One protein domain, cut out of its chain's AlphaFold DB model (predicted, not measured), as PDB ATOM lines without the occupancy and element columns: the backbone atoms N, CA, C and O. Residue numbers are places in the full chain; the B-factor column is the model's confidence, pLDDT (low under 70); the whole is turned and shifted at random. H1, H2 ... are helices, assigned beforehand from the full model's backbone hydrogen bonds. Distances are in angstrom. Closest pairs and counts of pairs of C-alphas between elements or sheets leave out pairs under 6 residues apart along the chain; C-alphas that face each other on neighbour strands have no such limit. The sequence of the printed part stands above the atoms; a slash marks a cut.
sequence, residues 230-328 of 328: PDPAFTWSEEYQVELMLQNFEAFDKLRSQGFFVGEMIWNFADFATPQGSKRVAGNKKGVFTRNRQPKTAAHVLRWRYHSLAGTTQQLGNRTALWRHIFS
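What this domain is: This is residues 230 to 328 of the 328 residues of the protein "Beta-glucuronidase" of Portunus trituberculatus (UniProt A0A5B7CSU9). Two helices, H1 and H2, run side by side the same way as a narrow V, meeting near their beginnings and spreading toward their far ends, while a short third helix, H3, folds back beside H2 and runs the opposite way, so placed that the centres of the three helices make a triangle. The long link between H1 and H2 turns at the far end of H1, runs back toward the beginnings of the two helices and reaches away from them in a wide loop around Gly 277 before it returns to H2; residues 254 to 260, of which 254 to 256 belong to H1, stick out at the turn. The printed part has 99 residues, with three named helices in the order H1, H2, H3 and no named strand. The class is all helix, though under half of the residues, 40 of 99, are in named elements. The whole is only just compact, close to loose, with a radius of gyration of the C-alphas of 15.0 A and spans of 42 by 36 by 32 A.

How they stand to each other: H1, residues 238 to 256, is the longest helix. It touches H2, residues 297 to 309, and the closest C-alphas are those of Val 242 and Ala 298, 5.2 A apart. H1 touches H2 with residues 238 to 245 alone, and H2 touches H1 with residues 297 to 301 alone. The two run the same way at a shallow tilt of 20 degrees, and their centres are 11.2 A apart. H3, residues 319 to 326, is close to H2 but not clearly touching it: the closest C-alphas, those of Thr 297 and Ile 326, are 7.0 A apart. H2 and H3 run opposite ways at a shallow tilt of 16 degrees. H1 and H3 are apart. In H1, H2 and H3 every pair of O of residue i and N of residue i+4 is within hydrogen-bond range.

Where its parts are: H1 begins at C-alpha 238 at (244.271, 135.380, 261.592) and ends at C-alpha 256 at (231.014, 156.294, 253.071), a length of 26.2 A from Glu 238 to Arg 256. H2 has 13 residues, Thr 297 to Leu 309, and is 19.1 A long from first to last C-alpha. H3 has 8 residues, Arg 319 to Ile 326, with a length of 11.1 A, and ends at C-alpha 326 at (249.646, 137.506, 252.670).

The domain as a whole: The two C-alphas farthest apart are those of Gly 277 and Gln 314, at 44.4 A. The printed part has no cut, and it ends at Ser 328, the chain's last residue. The link from H1 to H2, residues 257 to 296, is long, and that from H2 to H3, with 9 residues, is short. The mean pLDDT of the printed part is 81.3; residues 230 to 233 and 313 to 328 are under 70, and H3 has a mean of 52.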
ATOM      1  N   PRO A 230     230.682 126.715 255.133       53.47
ATOM      2  CA  PRO A 230     231.993 126.420 255.707       53.47
ATOM      3  C   PRO A 230     233.144 126.613 254.700       53.47
ATOM      4  O   PRO A 230     232.941 126.522 253.494       53.47
ATOM      5  N   ASP A 231     234.364 126.694 255.253       47.62
ATOM      6  CA  ASP A 231     235.685 126.603 254.591       47.62
ATOM      7  C   ASP A 231     236.292 127.915 254.022       47.62
ATOM      8  O   ASP A 231     235.729 128.497 253.096       47.62
ATOM      9  N   PRO A 232     237.488 128.368 254.476       53.91
ATOM     10  CA  PRO A 232     238.210 128.047 255.714       53.91
ATOM     11  C   PRO A 232     238.592 129.308 256.522       53.91
ATOM     12  O   PRO A 232     239.661 129.891 256.334       53.91
ATOM     13  N   ALA A 233     237.775 129.679 257.511       56.84
ATOM     14  CA  ALA A 233     238.139 130.689 258.507       56.84
ATOM     15  C   ALA A 233     237.550 130.334 259.886       56.84
ATOM     16  O   ALA A 233     236.334 130.306 260.077       56.84
ATOM     17  N   PHE A 234     238.405 130.032 260.870       73.69
ATOM     18  CA  PHE A 234     237.968 129.668 262.225       73.69
ATOM     19  C   PHE A 234     237.994 130.890 263.147       73.69
ATOM     20  O   PHE A 234     238.927 131.678 263.086       73.69
ATOM     21  N   THR A 235     237.038 131.016 264.075       73.62
ATOM     22  CA  THR A 235     236.738 132.232 264.878       73.62
ATOM     23  C   THR A 235     237.888 132.796 265.747       73.62
ATOM     24  O   THR A 235     237.712 133.797 266.442       73.62
ATOM     25  N   TRP A 236     239.064 132.164 265.736       79.62
ATOM     26  CA  TRP A 236     240.278 132.572 266.451       79.62
ATOM     27  C   TRP A 236     241.543 132.637 265.573       79.62
ATOM     28  O   TRP A 236     242.616 132.909 266.108       79.62
ATOM     29  N   SER A 237     241.443 132.369 264.268       85.44
ATOM     30  CA  SER A 237     242.575 132.395 263.333       85.44
ATOM     31  C   SER A 237     242.798 133.798 262.746       85.44
ATOM     32  O   SER A 237     241.929 134.673 262.843       85.44
ATOM     33  N   GLU A 238     243.975 134.055 262.164       82.44
ATOM     34  CA  GLU A 238     244.271 135.380 261.592       82.44
ATOM     35  C   GLU A 238     243.520 135.617 260.275       82.44
ATOM     36  O   GLU A 238     243.144 136.750 259.979       82.44
ATOM     37  N   GLU A 239     243.217 134.549 259.538       85.06
ATOM     38  CA  GLU A 239     242.406 134.557 258.318       85.06
ATOM     39  C   GLU A 239     240.986 135.041 258.632       85.06
ATOM     40  O   GLU A 239     240.486 135.936 257.956       85.06
ATOM     41  N   TYR A 240     240.377 134.557 259.723       86.50
ATOM     42  CA  TYR A 240     239.063 135.030 260.176       86.50
ATOM     43  C   TYR A 240     239.094 136.494 260.638       86.50
ATOM     44  O   TYR A 240     238.144 137.237 260.397       86.50
ATOM     45  N   GLN A 241     240.190 136.951 261.262       88.81
ATOM     46  CA  GLN A 241     240.360 138.376 261.579       88.81
ATOM     47  C   GLN A 241     240.425 139.224 260.295       88.81
ATOM     48  O   GLN A 241     239.807 140.286 260.234       88.81
ATOM     49  N   VAL A 242     241.136 138.749 259.267       87.75
ATOM     50  CA  VAL A 242     241.260 139.410 257.958       87.75
ATOM     51  C   VAL A 242     239.933 139.429 257.198       87.75
ATOM     52  O   VAL A 242     239.517 140.496 256.751       87.75
ATOM     53  N   GLU A 243     239.247 138.294 257.077       88.25
ATOM     54  CA  GLU A 243     237.965 138.182 256.375       88.25
ATOM     55  C   GLU A 243     236.892 139.061 257.024       88.25
ATOM     56  O   GLU A 243     236.266 139.881 256.349       88.25
ATOM     57  N   LEU A 244     236.747 138.977 258.351       87.69
ATOM     58  CA  LEU A 244     235.830 139.825 259.106       87.69
ATOM     59  C   LEU A 244     236.123 141.316 258.881       87.69
ATOM     60  O   LEU A 244     235.196 142.112 258.720       87.69
ATOM     61  N   MET A 245     237.399 141.712 258.846       88.75
ATOM     62  CA  MET A 245     237.782 143.092 258.546       88.75
ATOM     63  C   MET A 245     237.407 143.490 257.114       88.75
ATOM     64  O   MET A 245     236.822 144.555 256.934       88.75
ATOM     65  N   LEU A 246     237.654 142.641 256.114       88.12
ATOM     66  CA  LEU A 246     237.295 142.899 254.714       88.12
ATOM     67  C   LEU A 246     235.778 143.073 254.519       88.12
ATOM     68  O   LEU A 246     235.359 144.030 253.867       88.12
ATOM     69  N   GLN A 247     234.957 142.226 255.146       88.94
ATOM     70  CA  GLN A 247     233.493 142.344 255.109       88.94
ATOM     71  C   GLN A 247     232.998 143.644 255.770       88.94
ATOM     72  O   GLN A 247     232.120 144.331 255.240       88.94
ATOM     73  N   ASN A 248     233.604 144.046 256.897       90.25
ATOM     74  CA  ASN A 248     233.319 145.346 257.514       90.25
ATOM     75  C   ASN A 248     233.747 146.514 256.612       90.25
ATOM     76  O   ASN A 248     233.007 147.485 256.485       90.25
ATOM     77  N   PHE A 249     234.898 146.422 255.944       92.94
ATOM     78  CA  PHE A 249     235.393 147.459 255.036       92.94
ATOM     79  C   PHE A 249     234.471 147.674 253.830       92.94
ATOM     80  O   PHE A 249     234.201 148.819 253.473       92.94
ATOM     81  N   GLU A 250     233.909 146.606 253.258       89.81
ATOM     82  CA  GLU A 250     232.867 146.728 252.235       89.81
ATOM     83  C   GLU A 250     231.618 147.460 252.740       89.81
ATOM     84  O   GLU A 250     231.051 148.284 252.020       89.81
ATOM     85  N   ALA A 251     231.169 147.168 253.964       91.19
ATOM     86  CA  ALA A 251     230.049 147.877 254.574       91.19
ATOM     87  C   ALA A 251     230.397 149.356 254.818       91.19
ATOM     88  O   ALA A 251     229.618 150.236 254.461       91.19
ATOM     89  N   PHE A 252     231.585 149.644 255.351       94.00
ATOM     90  CA  PHE A 252     232.064 151.004 255.598       94.00
ATOM     91  C   PHE A 252     232.146 151.827 254.312       94.00
ATOM     92  O   PHE A 252     231.721 152.977 254.312       94.00
ATOM     93  N   ASP A 253     232.595 151.249 253.196       92.06
ATOM     94  CA  ASP A 253     232.653 151.960 251.913       92.06
ATOM     95  C   ASP A 253     231.253 152.203 251.316       92.06
ATOM     96  O   ASP A 253     231.001 153.275 250.759       92.06
ATOM     97  N   LYS A 254     230.304 151.278 251.527       93.38
ATOM     98  CA  LYS A 254     228.873 151.461 251.199       93.38
ATOM     99  C   LYS A 254     228.201 152.540 252.065       93.38
ATOM    100  O   LYS A 254     227.255 153.170 251.605       93.38
ATOM    101  N   LEU A 255     228.664 152.773 253.297       93.00
ATOM    102  CA  LEU A 255     228.196 153.867 254.168       93.00
ATOM    103  C   LEU A 255     228.915 155.196 253.857       93.00
ATOM    104  O   LEU A 255     228.321 156.270 253.947       93.00
ATOM    105  N   ARG A 256     230.186 155.137 253.446       92.50
ATOM    106  CA  ARG A 256     231.014 156.294 253.071       92.50
ATOM    107  C   ARG A 256     230.519 156.958 251.790       92.50
ATOM    108  O   ARG A 256     230.474 158.183 251.728       92.50
ATOM    109  N   SER A 257     230.061 156.177 250.811       93.06
ATOM    110  CA  SER A 257     229.420 156.701 249.594       93.06
ATOM    111  C   SER A 257     228.063 157.380 249.846       93.06
ATOM    112  O   SER A 257     227.624 158.170 249.016       93.06
ATOM    113  N   GLN A 258     227.431 157.144 251.004       95.69
ATOM    114  CA  GLN A 258     226.232 157.863 251.465       95.69
ATOM    115  C   GLN A 258     226.567 159.174 252.210       95.69
ATOM    116  O   GLN A 258     225.669 159.849 252.708       95.69
ATOM    117  N   GLY A 259     227.848 159.549 252.312       92.19
ATOM    118  CA  GLY A 259     228.307 160.858 252.792       92.19
ATOM    119  C   GLY A 259     228.305 161.078 254.310       92.19
ATOM    120  O   GLY A 259     228.958 162.010 254.770       92.19
ATOM    121  N   PHE A 260     227.635 160.236 255.105       90.88
ATOM    122  CA  PHE A 260     227.556 160.410 256.567       90.88
ATOM    123  C   PHE A 260     228.612 159.625 257.369       90.88
ATOM    124  O   PHE A 260     228.830 159.912 258.545       90.88
ATOM    125  N   PHE A 261     229.268 158.625 256.772       92.94
ATOM    126  CA  PHE A 261     230.246 157.786 257.472       92.94
ATOM    127  C   PHE A 261     231.657 158.388 257.406       92.94
ATOM    128  O   PHE A 261     232.401 158.203 256.440       92.94
ATOM    129  N   VAL A 262     232.015 159.132 258.455       91.75
ATOM    130  CA  VAL A 262     233.220 159.980 258.486       91.75
ATOM    131  C   VAL A 262     234.496 159.291 258.992       91.75
ATOM    132  O   VAL A 262     235.584 159.753 258.668       91.75
ATOM    133  N   GLY A 263     234.417 158.170 259.719       91.94
ATOM    134  CA  GLY A 263     235.599 157.545 260.333       91.94
ATOM    135  C   GLY A 263     235.400 156.089 260.754       91.94
ATOM    136  O   GLY A 263     234.276 155.629 260.921       91.94
ATOM    137  N   GLU A 264     236.508 155.363 260.910       94.25
ATOM    138  CA  GLU A 264     236.540 153.934 261.243       94.25
ATOM    139  C   GLU A 264     237.723 153.619 262.177       94.25
ATOM    140  O   GLU A 264     238.878 153.868 261.838       94.25
ATOM    141  N   MET A 265     237.446 153.058 263.358       94.38
ATOM    142  CA  MET A 265     238.460 152.690 264.354       94.38
ATOM    143  C   MET A 265     238.385 151.190 264.641       94.38
ATOM    144  O   MET A 265     237.351 150.692 265.085       94.38
ATOM    145  N   ILE A 266     239.477 150.460 264.393       93.12
ATOM    146  CA  ILE A 266     239.522 149.014 264.636       93.12
ATOM    147  C   ILE A 266     239.633 148.709 266.137       93.12
ATOM    148  O   ILE A 266     240.443 149.305 266.853       93.12
ATOM    149  N   TRP A 267     238.865 147.729 266.619       89.50
ATOM    150  CA  TRP A 267     239.105 147.143 267.935       89.50
ATOM    151  C   TRP A 267     240.007 145.910 267.799       89.50
ATOM    152  O   TRP A 267     239.557 144.899 267.269       89.50
ATOM    153  N   ASN A 268     241.255 145.902 268.268       90.56
ATOM    154  CA  ASN A 268     242.011 146.952 268.968       90.56
ATOM    155  C   ASN A 268     243.390 147.144 268.307       90.56
ATOM    156  O   ASN A 268     243.811 146.332 267.485       90.56
ATOM    157  N   PHE A 269     244.126 148.187 268.693       93.44
ATOM    158  CA  PHE A 269     245.521 148.364 268.295       93.44
ATOM    159  C   PHE A 269     246.385 147.155 268.699       93.44
ATOM    160  O   PHE A 269     247.033 146.561 267.839       93.44
ATOM    161  N   ALA A 270     246.354 146.726 269.967       89.69
ATOM    162  CA  ALA A 270     247.184 145.617 270.450       89.69
ATOM    163  C   ALA A 270     246.461 144.688 271.439       89.69
ATOM    164  O   ALA A 270     245.568 145.111 272.168       89.69
ATOM    165  N   ASP A 271     246.882 143.420 271.506       89.12
ATOM    166  CA  ASP A 271     246.374 142.476 272.512       89.12
ATOM    167  C   ASP A 271     246.672 142.962 273.940       89.12
ATOM    168  O   ASP A 271     247.793 143.375 274.258       89.12
ATOM    169  N   PHE A 272     245.692 142.850 274.838       85.38
ATOM    170  CA  PHE A 272     245.769 143.416 276.187       85.38
ATOM    171  C   PHE A 272     245.143 142.498 277.254       85.38
ATOM    172  O   PHE A 272     244.541 141.466 276.949       85.38
ATOM    173  N   ALA A 273     245.348 142.832 278.533       85.62
ATOM    174  CA  ALA A 273     244.935 141.999 279.663       85.62
ATOM    175  C   ALA A 273     243.491 142.277 280.125       85.62
ATOM    176  O   ALA A 273     243.070 143.426 280.264       85.62
ATOM    177  N   THR A 274     242.765 141.199 280.415       87.25
ATOM    178  CA  THR A 274     241.390 141.186 280.936       87.25
ATOM    179  C   THR A 274     241.337 140.413 282.256       87.25
ATOM    180  O   THR A 274     242.329 139.776 282.633       87.25
ATOM    181  N   PRO A 275     240.195 140.392 282.963       85.06
ATOM    182  CA  PRO A 275     239.914 139.341 283.937       85.06
ATOM    183  C   PRO A 275     240.024 137.943 283.302       85.06
ATOM    184  O   PRO A 275     239.920 137.790 282.079       85.06
ATOM    185  N   GLN A 276     240.234 136.922 284.136       83.50
ATOM    186  CA  GLN A 276     240.208 135.527 283.692       83.50
ATOM    187  C   GLN A 276     238.768 135.097 283.376       83.50
ATOM    188  O   GLN A 276     237.836 135.462 284.088       83.50
ATOM    189  N   GLY A 277     238.585 134.294 282.329       82.69
ATOM    190  CA  GLY A 277     237.288 133.726 281.972       82.69
ATOM    191  C   GLY A 277     237.363 132.895 280.695       82.69
ATOM    192  O   GLY A 277     238.249 133.099 279.867       82.69
ATOM    193  N   SER A 278     236.414 131.977 280.501       84.38
ATOM    194  CA  SER A 278     236.397 131.042 279.360       84.38
ATOM    195  C   SER A 278     236.396 131.726 277.987       84.38
ATOM    196  O   SER A 278     236.921 131.180 277.024       84.38
ATOM    197  N   LYS A 279     235.869 132.954 277.894       82.25
ATOM    198  CA  LYS A 279     235.864 133.777 276.671       82.25
ATOM    199  C   LYS A 279     237.133 134.642 276.493       82.25
ATOM    200  O   LYS A 279     237.127 135.541 275.650       82.25
ATOM    201  N   ARG A 280     238.192 134.450 277.298       83.38
ATOM    202  CA  ARG A 280     239.411 135.292 277.339       83.38
ATOM    203  C   ARG A 280     240.690 134.459 277.470       83.38
ATOM    204  O   ARG A 280     241.221 134.262 278.562       83.38
ATOM    205  N   VAL A 281     241.214 134.001 276.332       85.75
ATOM    206  CA  VAL A 281     242.450 133.202 276.242       85.75
ATOM    207  C   VAL A 281     243.668 134.066 276.594       85.75
ATOM    208  O   VAL A 281     244.273 134.684 275.725       85.75
ATOM    209  N   ALA A 282     244.017 134.152 277.882       81.62
ATOM    210  CA  ALA A 282     245.091 135.007 278.403       81.62
ATOM    211  C   ALA A 282     244.987 136.479 277.928       81.62
ATOM    212  O   ALA A 282     245.943 137.053 277.388       81.62
ATOM    213  N   GLY A 283     243.799 137.068 278.113       87.06
ATOM    214  CA  GLY A 283     243.463 138.446 277.734       87.06
ATOM    215  C   GLY A 283     242.464 138.550 276.578       87.06
ATOM    216  O   GLY A 283     241.817 137.574 276.192       87.06
ATOM    217  N   ASN A 284     242.365 139.749 276.003       89.31
ATOM    218  CA  ASN A 284     241.630 140.021 274.770       89.31
ATOM    219  C   ASN A 284     242.617 139.945 273.589       89.31
ATOM    220  O   ASN A 284     243.705 140.523 273.648       89.31
ATOM    221  N   LYS A 285     242.251 139.188 272.545       89.62
ATOM    222  CA  LYS A 285     243.109 138.856 271.389       89.62
ATOM    223  C   LYS A 285     242.713 139.542 270.080       89.62
ATOM    224  O   LYS A 285     243.186 139.160 269.015       89.62
ATOM    225  N   LYS A 286     241.852 140.563 270.156       91.12
ATOM    226  CA  LYS A 286     241.404 141.351 268.997       91.12
ATOM    227  C   LYS A 286     242.430 142.393 268.520       91.12
ATOM    228  O   LYS A 286     242.106 143.198 267.657       91.12
ATOM    229  N   GLY A 287     243.648 142.427 269.070       91.44
ATOM    230  CA  GLY A 287     244.685 143.343 268.594       91.44
ATOM    231  C   GLY A 287     245.044 143.073 267.132       91.44
ATOM    232  O   GLY A 287     245.141 141.910 266.742       91.44
ATOM    233  N   VAL A 288     245.278 144.111 266.325       93.12
ATOM    234  CA  VAL A 288     245.965 143.954 265.026       93.12
ATOM    235  C   VAL A 288     247.475 143.777 265.220       93.12
ATOM    236  O   VAL A 288     248.128 143.087 264.444       93.12
ATOM    237  N   PHE A 289     248.023 144.308 266.316       91.94
ATOM    238  CA  PHE A 289     249.320 143.916 266.860       91.94
ATOM    239  C   PHE A 289     249.160 142.915 268.014       91.94
ATOM    240  O   PHE A 289     248.215 142.952 268.806       91.94
ATOM    241  N   THR A 290     250.154 142.049 268.176       88.44
ATOM    242  CA  THR A 290     250.372 141.314 269.429       88.44
ATOM    243  C   THR A 290     250.691 142.283 270.577       88.44
ATOM    244  O   THR A 290     251.143 143.411 270.357       88.44
ATOM    245  N   ARG A 291     250.554 141.836 271.836       85.12
ATOM    246  CA  ARG A 291     250.898 142.652 273.025       85.12
ATOM    247  C   ARG A 291     252.325 143.225 272.960       85.12
ATOM    248  O   ARG A 291     252.551 144.345 273.415       85.12
ATOM    249  N   ASN A 292     253.242 142.488 272.325       82.25
ATOM    250  CA  ASN A 292     254.656 142.826 272.128       82.25
ATOM    251  C   ASN A 292     254.929 143.652 270.849       82.25
ATOM    252  O   ASN A 292     256.071 143.703 270.384       82.25
ATOM    253  N   ARG A 293     253.901 144.293 270.269       89.12
ATOM    254  CA  ARG A 293     254.004 145.230 269.130       89.12
ATOM    255  C   ARG A 293     254.600 144.609 267.852       89.12
ATOM    256  O   ARG A 293     255.195 145.311 267.035       89.12
ATOM    257  N   GLN A 294     254.413 143.299 267.675       87.19
ATOM    258  CA  GLN A 294     254.625 142.605 266.397       87.19
ATOM    259  C   GLN A 294     253.292 142.536 265.637       87.19
ATOM    260  O   GLN A 294     252.276 142.279 266.296       87.19
ATOM    261  N   PRO A 295     253.258 142.785 264.317       91.38
ATOM    262  CA  PRO A 295     252.026 142.737 263.532       91.38
ATOM    263  C   PRO A 295     251.472 141.313 263.447       91.38
ATOM    264  O   PRO A 295     252.232 140.351 263.380       91.38
ATOM    265  N   LYS A 296     250.142 141.214 263.424       90.56
ATOM    266  CA  LYS A 296     249.411 140.088 262.833       90.56
ATOM    267  C   LYS A 296     249.112 140.407 261.372       90.56
ATOM    268  O   LYS A 296     249.156 141.573 260.970       90.56
ATOM    269  N   THR A 297     248.695 139.414 260.602       88.31
ATOM    270  CA  THR A 297     248.270 139.533 259.198       88.31
ATOM    271  C   THR A 297     247.264 140.675 258.985       88.31
ATOM    272  O   THR A 297     247.417 141.506 258.085       88.31
ATOM    273  N   ALA A 298     246.304 140.812 259.906       91.00
ATOM    274  CA  ALA A 298     245.326 141.900 259.956       91.00
ATOM    275  C   ALA A 298     245.935 143.319 259.920       91.00
ATOM    276  O   ALA A 298     245.357 144.218 259.308       91.00
ATOM    277  N   ALA A 299     247.114 143.543 260.516       92.38
ATOM    278  CA  ALA A 299     247.783 144.845 260.490       92.38
ATOM    279  C   ALA A 299     248.286 145.220 259.084       92.38
ATOM    280  O   ALA A 299     248.268 146.394 258.724       92.38
ATOM    281  N   HIS A 300     248.684 144.241 258.265       91.56
ATOM    282  CA  HIS A 300     249.120 144.477 256.884       91.56
ATOM    283  C   HIS A 300     247.933 144.838 255.975       91.56
ATOM    284  O   HIS A 300     248.046 145.733 255.134       91.56
ATOM    285  N   VAL A 301     246.772 144.211 256.196       91.31
ATOM    286  CA  VAL A 301     245.514 144.541 255.501       91.31
ATOM    287  C   VAL A 301     245.007 145.930 255.906       91.31
ATOM    288  O   VAL A 301     244.673 146.739 255.040       91.31
ATOM    289  N   LEU A 302     245.013 146.241 257.209       93.38
ATOM    290  CA  LEU A 302     244.637 147.561 257.727       93.38
ATOM    291  C   LEU A 302     245.547 148.662 257.172       93.38
ATOM    292  O   LEU A 302     245.048 149.670 256.671       93.38
ATOM    293  N   ARG A 303     246.868 148.429 257.181       93.06
ATOM    294  CA  ARG A 303     247.864 149.324 256.584       93.06
ATOM    295  C   ARG A 303     247.543 149.627 255.124       93.06
ATOM    296  O   ARG A 303     247.569 150.786 254.713       93.06
ATOM    297  N   TRP A 304     247.225 148.597 254.337       90.56
ATOM    298  CA  TRP A 304     246.858 148.795 252.938       90.56
ATOM    299  C   TRP A 304     245.599 149.650 252.785       90.56
ATOM    300  O   TRP A 304     245.587 150.568 251.964       90.56
ATOM    301  N   ARG A 305     244.562 149.406 253.597       93.31
ATOM    302  CA  ARG A 305     243.322 150.187 253.543       93.31
ATOM    303  C   ARG A 305     243.536 151.652 253.917       93.31
ATOM    304  O   ARG A 305     243.114 152.518 253.158       93.31
ATOM    305  N   TYR A 306     244.191 151.945 255.037       94.31
ATOM    306  CA  TYR A 306     244.365 153.321 255.512       94.31
ATOM    307  C   TYR A 306     245.206 154.170 254.547       94.31
ATOM    308  O   TYR A 306     244.769 155.251 254.151       94.31
ATOM    309  N   HIS A 307     246.329 153.651 254.039       89.69
ATOM    310  CA  HIS A 307     247.077 154.323 252.967       89.69
ATOM    311  C   HIS A 307     246.269 154.460 251.659       89.69
ATOM    312  O   HIS A 307     246.457 155.439 250.937       89.69
ATOM    313  N   SER A 308     245.360 153.525 251.343       89.31
ATOM    314  CA  SER A 308     244.461 153.639 250.177       89.31
ATOM    315  C   SER A 308     243.429 154.751 250.342       89.31
ATOM    316  O   SER A 308     243.257 155.549 249.424       89.31
ATOM    317  N   LEU A 309     242.796 154.854 251.515       89.44
ATOM    318  CA  LEU A 309     241.872 155.944 251.849       89.44
ATOM    319  C   LEU A 309     242.584 157.309 251.863       89.44
ATOM    320  O   LEU A 309     241.999 158.307 251.455       89.44
ATOM    321  N   ALA A 310     243.859 157.343 252.263       88.06
ATOM    322  CA  ALA A 310     244.713 158.531 252.220       88.06
ATOM    323  C   ALA A 310     245.357 158.811 250.840       88.06
ATOM    324  O   ALA A 310     246.155 159.738 250.723       88.06
ATOM    325  N   GLY A 311     245.087 158.007 249.802       82.56
ATOM    326  CA  GLY A 311     245.655 158.192 248.457       82.56
ATOM    327  C   GLY A 311     247.172 157.951 248.326       82.56
ATOM    328  O   GLY A 311     247.761 158.287 247.301       82.56
ATOM    329  N   THR A 312     247.825 157.355 249.328       70.94
ATOM    330  CA  THR A 312     249.294 157.183 249.409       70.94
ATOM    331  C   THR A 312     249.793 155.803 248.948       70.94
ATOM    332  O   THR A 312     250.943 155.429 249.183       70.94
ATOM    333  N   THR A 313     248.964 155.038 248.231       61.56
ATOM    334  CA  THR A 313     249.232 153.653 247.780       61.56
ATOM    335  C   THR A 313     250.472 153.454 246.912       61.56
ATOM    336  O   THR A 313     250.962 152.327 246.828       61.56
ATOM    337  N   GLN A 314     251.046 154.509 246.328       57.31
ATOM    338  CA  GLN A 314     252.354 154.428 245.661       57.31
ATOM    339  C   GLN A 314     253.460 153.897 246.599       57.31
ATOM    340  O   GLN A 314     254.385 153.238 246.134       57.31
ATOM    341  N   GLN A 315     253.327 154.089 247.919       54.09
ATOM    342  CA  GLN A 315     254.250 153.568 248.937       54.09
ATOM    343  C   GLN A 315     254.071 152.067 249.258       54.09
ATOM    344  O   GLN A 315     254.806 151.532 250.089       54.09
ATOM    345  N   LEU A 316     253.082 151.384 248.661       55.88
ATOM    346  CA  LEU A 316     252.697 150.007 249.013       55.88
ATOM    347  C   LEU A 316     252.839 148.980 247.881       55.88
ATOM    348  O   LEU A 316     252.735 147.780 248.135       55.88
ATOM    349  N   GLY A 317     253.053 149.427 246.644       53.47
ATOM    350  CA  GLY A 317     252.982 148.559 245.469       53.47
ATOM    351  C   GLY A 317     251.545 148.180 245.080       53.47
ATOM    352  O   GLY A 317     250.560 148.614 245.679       53.47
ATOM    353  N   ASN A 318     251.414 147.394 244.010       54.47
ATOM    354  CA  ASN A 318     250.109 147.072 243.429       54.47
ATOM    355  C   ASN A 318     249.341 146.037 244.280       54.47
ATOM    356  O   ASN A 318     249.946 145.142 244.870       54.47
ATOM    357  N   ARG A 319     248.003 146.112 244.297       54.62
ATOM    358  CA  ARG A 319     247.104 145.323 245.167       54.62
ATOM    359  C   ARG A 319     247.404 143.817 245.111       54.62
ATOM    360  O   ARG A 319     247.458 143.164 246.147       54.62
ATOM    361  N   THR A 320     247.688 143.281 243.924       51.38
ATOM    362  CA  THR A 320     248.041 141.867 243.684       51.38
ATOM    363  C   THR A 320     249.318 141.408 244.403       51.38
ATOM    364  O   THR A 320     249.454 140.224 244.699       51.38
ATOM    365  N   ALA A 321     250.260 142.310 244.696       51.22
ATOM    366  CA  ALA A 321     251.480 141.979 245.435       51.22
ATOM    367  C   ALA A 321     251.203 141.763 246.932       51.22
ATOM    368  O   ALA A 321     251.779 140.855 247.524       51.22
ATOM    369  N   LEU A 322     250.272 142.531 247.516       52.91
ATOM    370  CA  LEU A 322     249.814 142.326 248.893       52.91
ATOM    371  C   LEU A 322     249.118 140.966 249.041       52.91
ATOM    372  O   LEU A 322     249.460 140.204 249.937       52.91
ATOM    373  N   TRP A 323     248.193 140.634 248.131       53.88
ATOM    374  CA  TRP A 323     247.500 139.339 248.146       53.88
ATOM    375  C   TRP A 323     248.452 138.152 247.975       53.88
ATOM    376  O   TRP A 323     248.232 137.122 248.595       53.88
ATOM    377  N   ARG A 324     249.541 138.294 247.208       49.94
ATOM    378  CA  ARG A 324     250.609 137.281 247.203       49.94
ATOM    379  C   ARG A 324     251.297 137.211 248.566       49.94
ATOM    380  O   ARG A 324     251.268 136.166 249.183       49.94
ATOM    381  N   HIS A 325     251.825 138.325 249.071       48.81
ATOM    382  CA  HIS A 325     252.609 138.346 250.312       48.81
ATOM    383  C   HIS A 325     251.837 137.924 251.581       48.81
ATOM    384  O   HIS A 325     252.467 137.578 252.574       48.81
ATOM    385  N   ILE A 326     250.500 137.961 251.562       51.03
ATOM    386  CA  ILE A 326     249.646 137.506 252.670       51.03
ATOM    387  C   ILE A 326     249.241 136.023 252.539       51.03
ATOM    388  O   ILE A 326     249.008 135.378 253.555       51.03
ATOM    389  N   PHE A 327     249.168 135.474 251.321       49.50
ATOM    390  CA  PHE A 327     248.614 134.138 251.047       49.50
ATOM    391  C   PHE A 327     249.587 133.225 250.260       49.50
ATOM    392  O   PHE A 327     249.145 132.401 249.456       49.50
ATOM    393  N   SER A 328     250.906 133.381 250.458       35.88
ATOM    394  CA  SER A 328     251.967 132.532 249.874       35.88
ATOM    395  C   SER A 328     253.054 132.165 250.879       35.88
ATOM    396  O   SER A 328     253.325 130.957 251.011       35.88
TER     397      SER A 328